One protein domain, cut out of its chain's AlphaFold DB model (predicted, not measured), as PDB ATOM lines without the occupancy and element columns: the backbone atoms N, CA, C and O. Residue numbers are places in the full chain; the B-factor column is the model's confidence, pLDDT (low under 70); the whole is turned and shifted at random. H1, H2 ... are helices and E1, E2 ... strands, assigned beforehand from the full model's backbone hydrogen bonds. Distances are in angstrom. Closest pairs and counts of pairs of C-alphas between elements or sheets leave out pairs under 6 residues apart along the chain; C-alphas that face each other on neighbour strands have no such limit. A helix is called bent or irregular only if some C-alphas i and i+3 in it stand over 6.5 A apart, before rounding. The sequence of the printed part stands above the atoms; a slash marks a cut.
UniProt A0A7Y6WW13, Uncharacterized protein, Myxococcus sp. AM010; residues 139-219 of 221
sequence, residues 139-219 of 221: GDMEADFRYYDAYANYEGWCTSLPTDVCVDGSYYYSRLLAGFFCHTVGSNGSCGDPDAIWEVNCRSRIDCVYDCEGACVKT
ATOM      1  N   GLY A 139       6.664  -1.665  -2.779       84.31
ATOM      2  CA  GLY A 139       7.262  -2.537  -1.785       84.31
ATOM      3  C   GLY A 139       7.203  -1.907  -0.405       84.31
ATOM      4  O   GLY A 139       6.599  -0.859  -0.189       84.31
ATOM      5  N   ASP A 140       7.867  -2.552   0.542       86.44
ATOM      6  CA  ASP A 140       8.051  -2.014   1.875       86.44
ATOM      7  C   ASP A 140       9.529  -2.016   2.257       86.44
ATOM      8  O   ASP A 140      10.255  -2.977   1.997       86.44
ATOM      9  N   MET A 141       9.968  -0.941   2.907       87.88
ATOM     10  CA  MET A 141      11.272  -0.897   3.570       87.88
ATOM     11  C   MET A 141      11.123  -0.610   5.055       87.88
ATOM     12  O   MET A 141      10.194   0.068   5.503       87.88
ATOM     13  N   GLU A 142      12.084  -1.117   5.824       89.06
ATOM     14  CA  GLU A 142      12.224  -0.776   7.230       89.06
ATOM     15  C   GLU A 142      13.006   0.531   7.388       89.06
ATOM     16  O   GLU A 142      14.054   0.732   6.774       89.06
ATOM     17  N   ALA A 143      12.508   1.413   8.250       86.69
ATOM     18  CA  ALA A 143      13.184   2.640   8.638       86.69
ATOM     19  C   ALA A 143      13.086   2.840  10.156       86.69
ATOM     20  O   ALA A 143      12.008   2.721  10.745       86.69
ATOM     21  N   ASP A 144      14.218   3.144  10.788       88.44
ATOM     22  CA  ASP A 144      14.296   3.440  12.216       88.44
ATOM     23  C   ASP A 144      14.159   4.954  12.445       88.44
ATOM     24  O   ASP A 144      14.865   5.758  11.831       88.44
ATOM     25  N   PHE A 145      13.281   5.347  13.365       84.69
ATOM     26  CA  PHE A 145      13.056   6.738  13.754       84.69
ATOM     27  C   PHE A 145      13.340   6.916  15.232       84.69
ATOM     28  O   PHE A 145      12.856   6.151  16.067       84.69
ATOM     29  N   ARG A 146      14.089   7.969  15.554       89.94
ATOM     30  CA  ARG A 146      14.441   8.316  16.928       89.94
ATOM     31  C   ARG A 146      13.805   9.634  17.320       89.94
ATOM     32  O   ARG A 146      13.894  10.604  16.570       89.94
ATOM     33  N   TYR A 147      13.202   9.674  18.497       90.62
ATOM     34  CA  TYR A 147      12.702  10.908  19.095       90.62
ATOM     35  C   TYR A 147      12.848  10.874  20.614       90.62
ATOM     36  O   TYR A 147      13.130   9.831  21.199       90.62
ATOM     37  N   TYR A 148      12.672  12.036  21.242       93.56
ATOM     38  CA  TYR A 148      12.694  12.182  22.691       93.56
ATOM     39  C   TYR A 148      11.287  12.436  23.207       93.56
ATOM     40  O   TYR A 148      10.589  13.295  22.666       93.56
ATOM     41  N   ASP A 149      10.881  11.716  24.245       93.50
ATOM     42  CA  ASP A 149       9.568  11.896  24.863       93.50
ATOM     43  C   ASP A 149       9.606  11.578  26.361       93.50
ATOM     44  O   ASP A 149      10.523  10.921  26.863       93.50
ATOM     45  N   ALA A 150       8.618  12.090  27.085       93.62
ATOM     46  CA  ALA A 150       8.477  11.883  28.513       93.62
ATOM     47  C   ALA A 150       8.014  10.451  28.822       93.62
ATOM     48  O   ALA A 150       7.205   9.871  28.091       93.62
ATOM     49  N   TYR A 151       8.464   9.896  29.950       93.81
ATOM     50  CA  TYR A 151       8.042   8.568  30.411       93.81
ATOM     51  C   TYR A 151       6.527   8.466  30.619       93.81
ATOM     52  O   TYR A 151       5.947   7.405  30.405       93.81
ATOM     53  N   ALA A 152       5.859   9.572  30.965       92.00
ATOM     54  CA  ALA A 152       4.399   9.633  31.062       92.00
ATOM     55  C   ALA A 152       3.674   9.143  29.790       92.00
ATOM     56  O   ALA A 152       2.534   8.691  29.881       92.00
ATOM     57  N   ASN A 153       4.335   9.202  28.629       90.25
ATOM     58  CA  ASN A 153       3.785   8.831  27.329       90.25
ATOM     59  C   ASN A 153       4.216   7.426  26.860       90.25
ATOM     60  O   ASN A 153       4.007   7.099  25.693       90.25
ATOM     61  N   TYR A 154       4.798   6.584  27.729       90.62
ATOM     62  CA  TYR A 154       5.406   5.306  27.322       90.62
ATOM     63  C   TYR A 154       4.451   4.343  26.595       90.62
ATOM     64  O   TYR A 154       4.878   3.604  25.712       90.62
ATOM     65  N   GLU A 155       3.154   4.369  26.918       89.31
ATOM     66  CA  GLU A 155       2.131   3.555  26.236       89.31
ATOM     67  C   GLU A 155       1.841   4.040  24.808       89.31
ATOM     68  O   GLU A 155       1.385   3.266  23.970       89.31
ATOM     69  N   GLY A 156       2.113   5.320  24.533       86.81
ATOM     70  CA  GLY A 156       1.986   5.956  23.223       86.81
ATOM     71  C   GLY A 156       3.236   5.821  22.353       86.81
ATOM     72  O   GLY A 156       3.224   6.199  21.179       86.81
ATOM     73  N   TRP A 157       4.336   5.299  22.899       89.12
ATOM     74  CA  TRP A 157       5.571   5.177  22.143       89.12
ATOM     75  C   TRP A 157       5.428   4.184  21.004       89.12
ATOM     76  O   TRP A 157       5.017   3.040  21.193       89.12
ATOM     77  N   CYS A 158       5.792   4.632  19.805       85.56
ATOM     78  CA  CYS A 158       5.695   3.829  18.592       85.56
ATOM     79  C   CYS A 158       4.295   3.239  18.342       85.56
ATOM     80  O   CYS A 158       4.203   2.224  17.650       85.56
ATOM     81  N   THR A 159       3.211   3.820  18.876       80.31
ATOM     82  CA  THR A 159       1.867   3.289  18.613       80.31
ATOM     83  C   THR A 159       1.594   3.251  17.117       80.31
ATOM     84  O   THR A 159       1.968   4.173  16.384       80.31
ATOM     85  N   SER A 160       0.938   2.176  16.673       62.22
ATOM     86  CA  SER A 160       0.517   1.996  15.288       62.22
ATOM     87  C   SER A 160      -0.290   3.211  14.843       62.22
ATOM     88  O   SER A 160      -1.375   3.470  15.370       62.22
ATOM     89  N   LEU A 161       0.242   3.958  13.879       59.69
ATOM     90  CA  LEU A 161      -0.572   4.900  13.130       59.69
ATOM     91  C   LEU A 161      -1.649   4.108  12.375       59.69
ATOM     92  O   LEU A 161      -1.427   2.932  12.069       59.69
ATOM     93  N   PRO A 162      -2.805   4.720  12.070       59.03
ATOM     94  CA  PRO A 162      -3.674   4.185  11.034       59.03
ATOM     95  C   PRO A 162      -2.813   3.871   9.807       59.03
ATOM     96  O   PRO A 162      -1.957   4.676   9.435       59.03
ATOM     97  N   THR A 163      -2.999   2.692   9.219       56.34
ATOM     98  CA  THR A 163      -2.434   2.393   7.904       56.34
ATOM     99  C   THR A 163      -2.860   3.523   6.962       56.34
ATOM    100  O   THR A 163      -4.028   3.908   6.992       56.34
ATOM    101  N   ASP A 164      -1.915   4.087   6.205       61.94
ATOM    102  CA  ASP A 164      -2.121   5.153   5.202       61.94
ATOM    103  C   ASP A 164      -1.999   6.610   5.698       61.94
ATOM    104  O   ASP A 164      -2.509   7.536   5.063       61.94
ATOM    105  N   VAL A 165      -1.288   6.872   6.801       67.12
ATOM    106  CA  VAL A 165      -0.969   8.262   7.188       67.12
ATOM    107  C   VAL A 165       0.322   8.734   6.521       67.12
ATOM    108  O   VAL A 165       1.390   8.154   6.726       67.12
ATOM    109  N   CYS A 166       0.212   9.839   5.780       74.25
ATOM    110  CA  CYS A 166       1.348  10.608   5.293       74.25
ATOM    111  C   CYS A 166       2.034  11.336   6.457       74.25
ATOM    112  O   CYS A 166       1.456  12.249   7.054       74.25
ATOM    113  N   VAL A 167       3.258  10.941   6.798       67.75
ATOM    114  CA  VAL A 167       4.067  11.602   7.831       67.75
ATOM    115  C   VAL A 167       5.407  11.986   7.230       67.75
ATOM    116  O   VAL A 167       6.129  11.123   6.750       67.75
ATOM    117  N   ASP A 168       5.759  13.270   7.266       68.94
ATOM    118  CA  ASP A 168       7.058  13.748   6.762       68.94
ATOM    119  C   ASP A 168       7.361  13.256   5.328       68.94
ATOM    120  O   ASP A 168       8.433  12.720   5.021       68.94
ATOM    121  N   GLY A 169       6.334  13.327   4.474       73.56
ATOM    122  CA  GLY A 169       6.394  12.886   3.086       73.56
ATOM    123  C   GLY A 169       6.535  11.377   2.894       73.56
ATOM    124  O   GLY A 169       7.183  10.952   1.954       73.56
ATOM    125  N   SER A 170       6.019  10.514   3.777       76.31
ATOM    126  CA  SER A 170       5.874   9.076   3.453       76.31
ATOM    127  C   SER A 170       4.641   8.429   4.035       76.31
ATOM    128  O   SER A 170       4.189   8.816   5.112       76.31
ATOM    129  N   TYR A 171       4.160   7.386   3.363       80.25
ATOM    130  CA  TYR A 171       3.144   6.489   3.898       80.25
ATOM    131  C   TYR A 171       3.770   5.475   4.862       80.25
ATOM    132  O   TYR A 171       4.722   4.772   4.522       80.25
ATOM    133  N   TYR A 172       3.227   5.401   6.079       77.50
ATOM    134  CA  TYR A 172       3.643   4.450   7.116       77.50
ATOM    135  C   TYR A 172       2.558   3.397   7.326       77.50
ATOM    136  O   TYR A 172       1.382   3.734   7.472       77.50
ATOM    137  N   TYR A 173       2.964   2.133   7.435       73.31
ATOM    138  CA  TYR A 173       2.041   1.021   7.691       73.31
ATOM    139  C   TYR A 173       2.030   0.573   9.149       73.31
ATOM    140  O   TYR A 173       0.991   0.203   9.690       73.31
ATOM    141  N   SER A 174       3.186   0.584   9.807       74.06
ATOM    142  CA  SER A 174       3.307   0.130  11.193       74.06
ATOM    143  C   SER A 174       4.536   0.721  11.855       74.06
ATOM    144  O   SER A 174       5.532   0.975  11.178       74.06
ATOM    145  N   ARG A 175       4.481   0.869  13.181       76.31
ATOM    146  CA  ARG A 175       5.607   1.238  14.043       76.31
ATOM    147  C   ARG A 175       5.726   0.197  15.151       76.31
ATOM    148  O   ARG A 175       4.718  -0.220  15.715       76.31
ATOM    149  N   LEU A 176       6.942  -0.244  15.429       84.88
ATOM    150  CA  LEU A 176       7.276  -1.181  16.493       84.88
ATOM    151  C   LEU A 176       8.385  -0.564  17.335       84.88
ATOM    152  O   LEU A 176       9.348  -0.019  16.799       84.88
ATOM    153  N   LEU A 177       8.261  -0.650  18.657       87.25
ATOM    154  CA  LEU A 177       9.313  -0.202  19.564       87.25
ATOM    155  C   LEU A 177      10.544  -1.096  19.389       87.25
ATOM    156  O   LEU A 177      10.515  -2.278  19.728       87.25
ATOM    157  N   ALA A 178      11.616  -0.527  18.842       91.50
ATOM    158  CA  ALA A 178      12.880  -1.222  18.626       91.50
ATOM    159  C   ALA A 178      13.790  -1.120  19.857       91.50
ATOM    160  O   ALA A 178      14.524  -2.053  20.174       91.50
ATOM    161  N   GLY A 179      13.732   0.008  20.567       92.44
ATOM    162  CA  GLY A 179      14.482   0.219  21.798       92.44
ATOM    163  C   GLY A 179      14.158   1.557  22.446       92.44
ATOM    164  O   GLY A 179      13.559   2.432  21.828       92.44
ATOM    165  N   PHE A 180      14.555   1.711  23.703       95.31
ATOM    166  CA  PHE A 180      14.403   2.957  24.441       95.31
ATOM    167  C   PHE A 180      15.515   3.083  25.486       95.31
ATOM    168  O   PHE A 180      15.948   2.086  26.070       95.31
ATOM    169  N   PHE A 181      15.999   4.302  25.704       96.75
ATOM    170  CA  PHE A 181      17.082   4.600  26.640       96.75
ATOM    171  C   PHE A 181      16.777   5.867  27.439       96.75
ATOM    172  O   PHE A 181      16.342   6.872  26.882       96.75
ATOM    173  N   CYS A 182      16.992   5.825  28.755       97.25
ATOM    174  CA  CYS A 182      16.744   6.969  29.624       97.25
ATOM    175  C   CYS A 182      17.817   8.032  29.389       97.25
ATOM    176  O   CYS A 182      18.979   7.841  29.745       97.25
ATOM    177  N   HIS A 183      17.418   9.144  28.780       96.94
ATOM    178  CA  HIS A 183      18.322  10.223  28.408       96.94
ATOM    179  C   HIS A 183      18.524  11.214  29.559       96.94
ATOM    180  O   HIS A 183      19.633  11.687  29.805       96.94
ATOM    181  N   THR A 184      17.454  11.539  30.285       97.50
ATOM    182  CA  THR A 184      17.497  12.454  31.432       97.50
ATOM    183  C   THR A 184      16.541  11.965  32.509       97.50
ATOM    184  O   THR A 184      15.374  11.697  32.232       97.50
ATOM    185  N   VAL A 185      17.041  11.839  33.740       97.62
ATOM    186  CA  VAL A 185      16.219  11.489  34.907       97.62
ATOM    187  C   VAL A 185      15.232  12.611  35.235       97.62
ATOM    188  O   VAL A 185      15.537  13.780  34.995       97.62
ATOM    189  N   GLY A 186      14.066  12.264  35.777       96.19
ATOM    190  CA  GLY A 186      13.047  13.248  36.139       96.19
ATOM    191  C   GLY A 186      13.286  13.909  37.496       96.19
ATOM    192  O   GLY A 186      14.368  13.820  38.088       96.19
ATOM    193  N   SER A 187      12.255  14.588  37.996       96.50
ATOM    194  CA  SER A 187      12.329  15.463  39.174       96.50
ATOM    195  C   SER A 187      12.788  14.772  40.468       96.50
ATOM    196  O   SER A 187      13.331  15.444  41.347       96.50
ATOM    197  N   ASN A 188      12.616  13.452  40.602       96.25
ATOM    198  CA  ASN A 188      13.074  12.687  41.770       96.25
ATOM    199  C   ASN A 188      14.407  11.961  41.522       96.25
ATOM    200  O   ASN A 188      14.838  11.156  42.350       96.25
ATOM    201  N   GLY A 189      15.070  12.230  40.395       96.19
ATOM    202  CA  GLY A 189      16.322  11.583  40.011       96.19
ATOM    203  C   GLY A 189      16.144  10.158  39.481       96.19
ATOM    204  O   GLY A 189      17.118   9.405  39.455       96.19
ATOM    205  N   SER A 190      14.932   9.775  39.059       97.38
ATOM    206  CA  SER A 190      14.630   8.447  38.518       97.38
ATOM    207  C   SER A 190      14.244   8.499  37.040       97.38
ATOM    208  O   SER A 190      13.631   9.450  36.566       97.38
ATOM    209  N   CYS A 191      14.550   7.432  36.304       96.81
ATOM    210  CA  CYS A 191      14.065   7.242  34.933       96.81
ATOM    211  C   CYS A 191      12.590   6.815  34.870       96.81
ATOM    212  O   CYS A 191      11.978   6.889  33.809       96.81
ATOM    213  N   GLY A 192      12.025   6.352  35.989       95.50
ATOM    214  CA  GLY A 192      10.597   6.048  36.099       95.50
ATOM    215  C   GLY A 192       9.742   7.259  36.472       95.50
ATOM    216  O   GLY A 192       8.529   7.118  36.618       95.50
ATOM    217  N   ASP A 193      10.356   8.428  36.671       96.94
ATOM    218  CA  ASP A 193       9.605   9.653  36.908       96.94
ATOM    219  C   ASP A 193       8.830  10.031  35.630       96.94
ATOM    220  O   ASP A 193       9.394   9.943  34.539       96.94
ATOM    221  N   PRO A 194       7.557  10.460  35.721       95.81
ATOM    222  CA  PRO A 194       6.752  10.798  34.544       95.81
ATOM    223  C   PRO A 194       7.377  11.872  33.642       95.81
ATOM    224  O   PRO A 194       7.117  11.881  32.441       95.81
ATOM    225  N   ASP A 195       8.192  12.760  34.215       96.12
ATOM    226  CA  ASP A 195       8.923  13.831  33.532       96.12
ATOM    227  C   ASP A 195      10.346  13.433  33.093       96.12
ATOM    228  O   ASP A 195      11.059  14.258  32.523       96.12
ATOM    229  N   ALA A 196      10.766  12.182  33.318       97.00
ATOM    230  CA  ALA A 196      12.012  11.665  32.762       97.00
ATOM    231  C   ALA A 196      11.932  11.624  31.231       97.00
ATOM    232  O   ALA A 196      10.929  11.182  30.664       97.00
ATOM    233  N   ILE A 197      13.003  12.051  30.564       97.31
ATOM    234  CA  ILE A 197      13.087  12.082  29.102       97.31
ATOM    235  C   ILE A 197      13.797  10.829  28.609       97.31
ATOM    236  O   ILE A 197      14.913  10.514  29.032       97.31
ATOM    237  N   TRP A 198      13.159  10.143  27.670       97.19
ATOM    238  CA  TRP A 198      13.655   8.928  27.046       97.19
ATOM    239  C   TRP A 198      13.937   9.164  25.568       97.19
ATOM    240  O   TRP A 198      13.145   9.797  24.876       97.19
ATOM    241  N   GLU A 199      15.059   8.635  25.084       96.62
ATOM    242  CA  GLU A 199      15.294   8.430  23.656       96.62
ATOM    243  C   GLU A 199      14.553   7.157  23.245       96.62
ATOM    244  O   GLU A 199      14.853   6.068  23.741       96.62
ATOM    245  N   VAL A 200      13.573   7.295  22.362       93.44
ATOM    246  CA  VAL A 200      12.725   6.211  21.866       93.44
ATOM    247  C   VAL A 200      13.109   5.928  20.423       93.44
ATOM    248  O   VAL A 200      13.129   6.838  19.594       93.44
ATOM    249  N   ASN A 201      13.409   4.667  20.118       93.62
ATOM    250  CA  ASN A 201      13.683   4.199  18.766       93.62
ATOM    251  C   ASN A 201      12.534   3.308  18.282       93.62
ATOM    252  O   ASN A 201      12.286   2.235  18.844       93.62
ATOM    253  N   CYS A 202      11.856   3.740  17.224       90.94
ATOM    254  CA  CYS A 202      10.777   3.006  16.582       90.94
ATOM    255  C   CYS A 202      11.219   2.498  15.215       90.94
ATOM    256  O   CYS A 202      11.586   3.292  14.350       90.94
ATOM    257  N   ARG A 203      11.066   1.199  14.979       90.88
ATOM    258  CA  ARG A 203      11.172   0.621  13.643       90.88
ATOM    259  C   ARG A 203       9.840   0.734  12.928       90.88
ATOM    260  O   ARG A 203       8.813   0.327  13.468       90.88
ATOM    261  N   SER A 204       9.853   1.266  11.718       87.06
ATOM    262  CA  SER A 204       8.656   1.454  10.906       87.06
ATOM    263  C   SER A 204       8.761   0.723   9.578       87.06
ATOM    264  O   SER A 204       9.855   0.624   9.036       87.06
ATOM    265  N   ARG A 205       7.625   0.269   9.037       87.62
ATOM    266  CA  ARG A 205       7.513  -0.126   7.624       87.62
ATOM    267  C   ARG A 205       6.923   1.039   6.844       87.62
ATOM    268  O   ARG A 205       5.829   1.500   7.193       87.62
ATOM    269  N   ILE A 206       7.658   1.516   5.848       88.00
ATOM    270  CA  ILE A 206       7.240   2.601   4.956       88.00
ATOM    271  C   ILE A 206       6.993   2.060   3.551       88.00
ATOM    272  O   ILE A 206       7.684   1.132   3.125       88.00
ATOM    273  N   ASP A 207       6.007   2.640   2.869       86.44
ATOM    274  CA  ASP A 207       5.791   2.405   1.441       86.44
ATOM    275  C   ASP A 207       6.988   2.924   0.648       86.44
ATOM    276  O   ASP A 207       7.579   3.968   0.965       86.44
ATOM    277  N   CYS A 208       7.354   2.171  -0.373       85.75
ATOM    278  CA  CYS A 208       8.390   2.551  -1.309       85.75
ATOM    279  C   CYS A 208       8.000   2.104  -2.706       85.75
ATOM    280  O   CYS A 208       7.201   1.184  -2.886       85.75
ATOM    281  N   VAL A 209       8.654   2.692  -3.698       85.69
ATOM    282  CA  VAL A 209       8.610   2.180  -5.061       85.69
ATOM    283  C   VAL A 209      10.017   1.773  -5.459       85.69
ATOM    284  O   VAL A 209      10.990   2.480  -5.186       85.69
ATOM    285  N   TYR A 210      10.126   0.590  -6.060       80.88
ATOM    286  CA  TYR A 210      11.395   0.118  -6.588       80.88
ATOM    287  C   TYR A 210      11.832   0.985  -7.768       80.88
ATOM    288  O   TYR A 210      11.091   1.153  -8.740       80.88
ATOM    289  N   ASP A 211      13.045   1.520  -7.680       80.62
ATOM    290  CA  ASP A 211      13.700   2.192  -8.786       80.62
ATOM    291  C   ASP A 211      14.235   1.190  -9.821       80.62
ATOM    292  O   ASP A 211      14.080  -0.031  -9.725       80.62
ATOM    293  N   CYS A 212      14.884   1.732 -10.844       73.75
ATOM    294  CA  CYS A 212      15.378   0.972 -11.985       73.75
ATOM    295  C   CYS A 212      16.555   0.047 -11.636       73.75
ATOM    296  O   CYS A 212      16.894  -0.834 -12.426       73.75
ATOM    297  N   GLU A 213      17.186   0.253 -10.478       77.56
ATOM    298  CA  GLU A 213      18.253  -0.595  -9.940       77.56
ATOM    299  C   GLU A 213      17.688  -1.688  -9.016       77.56
ATOM    300  O   GLU A 213      18.432  -2.540  -8.527       77.56
ATOM    301  N   GLY A 214      16.367  -1.699  -8.802       75.88
ATOM    302  CA  GLY A 214      15.701  -2.585  -7.856       75.88
ATOM    303  C   GLY A 214      15.883  -2.141  -6.405       75.88
ATOM    304  O   GLY A 214      15.642  -2.937  -5.493       75.88
ATOM    305  N   ALA A 215      16.300  -0.895  -6.166       83.19
ATOM    306  CA  ALA A 215      16.333  -0.325  -4.830       83.19
ATOM    307  C   ALA A 215      14.951   0.236  -4.477       83.19
ATOM    308  O   ALA A 215      14.320   0.950  -5.245       83.19
ATOM    309  N   CYS A 216      14.459  -0.113  -3.294       84.12
ATOM    310  CA  CYS A 216      13.201   0.387  -2.747       84.12
ATOM    311  C   CYS A 216      13.424   1.822  -2.249       84.12
ATOM    312  O   CYS A 216      14.106   2.034  -1.243       84.12
ATOM    313  N   VAL A 217      12.907   2.808  -2.989       85.19
ATOM    314  CA  VAL A 217      13.085   4.237  -2.697       85.19
ATOM    315  C   VAL A 217      11.813   4.788  -2.062       85.19
ATOM    316  O   VAL A 217      10.708   4.577  -2.562       85.19
ATOM    317  N   LYS A 218      11.976   5.497  -0.939       83.56
ATOM    318  CA  LYS A 218      10.893   6.171  -0.211       83.56
ATOM    319  C   LYS A 218      10.059   7.030  -1.170       83.56
ATOM    320  O   LYS A 218      10.605   7.881  -1.872       83.56
ATOM    321  N   THR A 219       8.748   6.818  -1.173       74.69
ATOM    322  CA  THR A 219       7.801   7.614  -1.960       74.69
ATOM    323  C   THR A 219       7.304   8.810  -1.174       74.69
ATOM    324  O   THR A 219       6.870   8.657  -0.027       74.69
TER     325      THR A 219
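This is residues 139 to 219 of the 221 residues of an uncharacterized protein of Myxococcus sp. AM010 (UniProt A0A7Y6WW13). A long, strongly twisted ribbon of three strands, E4 in the middle between E1 and E3, makes a rod, with the loop of residues 185 to 196 at one tip and the E4-E5 hairpin at the other. The small helix H1 is near the loop's end of the ribbon, and short E2 pairs beside E3 toward the other end. The printed part has 81 residues, with one named helix and five named strands; along the chain E1 comes first, then H1, then E2, E3, E4 and E5, and the class is mostly strand, with the strands in one branched sheet whose neighbour pairs, E1 and E4, E2 and E3, E3 and E4, E4 and E5, are antiparallel. It is loose, with a radius of gyration of the C-alphas of 15.6 A and spans of 55 by 23 by 17 A.

Start at edge strand E1, residues 139 to 150, and find its antiparallel neighbour E4, residues 197 to 210, where N 143 and O 204 are 2.9 A apart. H1, residues 151 to 156, is irregular, with C-alphas 152 and 155 8.1 A apart; 0 of 2 O i to N i+4 pairs but 2 of 3 O i to N i+3 pairs are within hydrogen-bond range. It is on the sheet at a height of 8.4 A, only just over none of the strands, with 2 C-alphas falling on E1 and 2 on E4. Next, E2, residues 165 to 167, forms a hairpin with E3, residues 170 to 184: N 167 and O 170 are 2.9 A apart. E3 bends by 97 degrees at residue 173; on its other side is E4, with N 199 and O 181 2.8 A apart. E5, residues 216 to 218, closes the meander E2 E3 E4 E5, each strand the antiparallel neighbour of the one before; N 217 and O 209 are 2.9 A apart.

Find C-alpha 139 at (7.262, -2.537, -1.785); from there E1 runs 33.6 A. E3 covers 30.5 A; E4 runs 37.7 A to C-alpha 210 at (11.395, 0.118, -6.588).

The C-alphas farthest apart, of Asn 188 and Cys 212, are 55.1 A apart. The printed part has no cut, and the link from E3 to E4 is long. Look for pLDDT under 70 at residues 160 to 165 and 167 to 168.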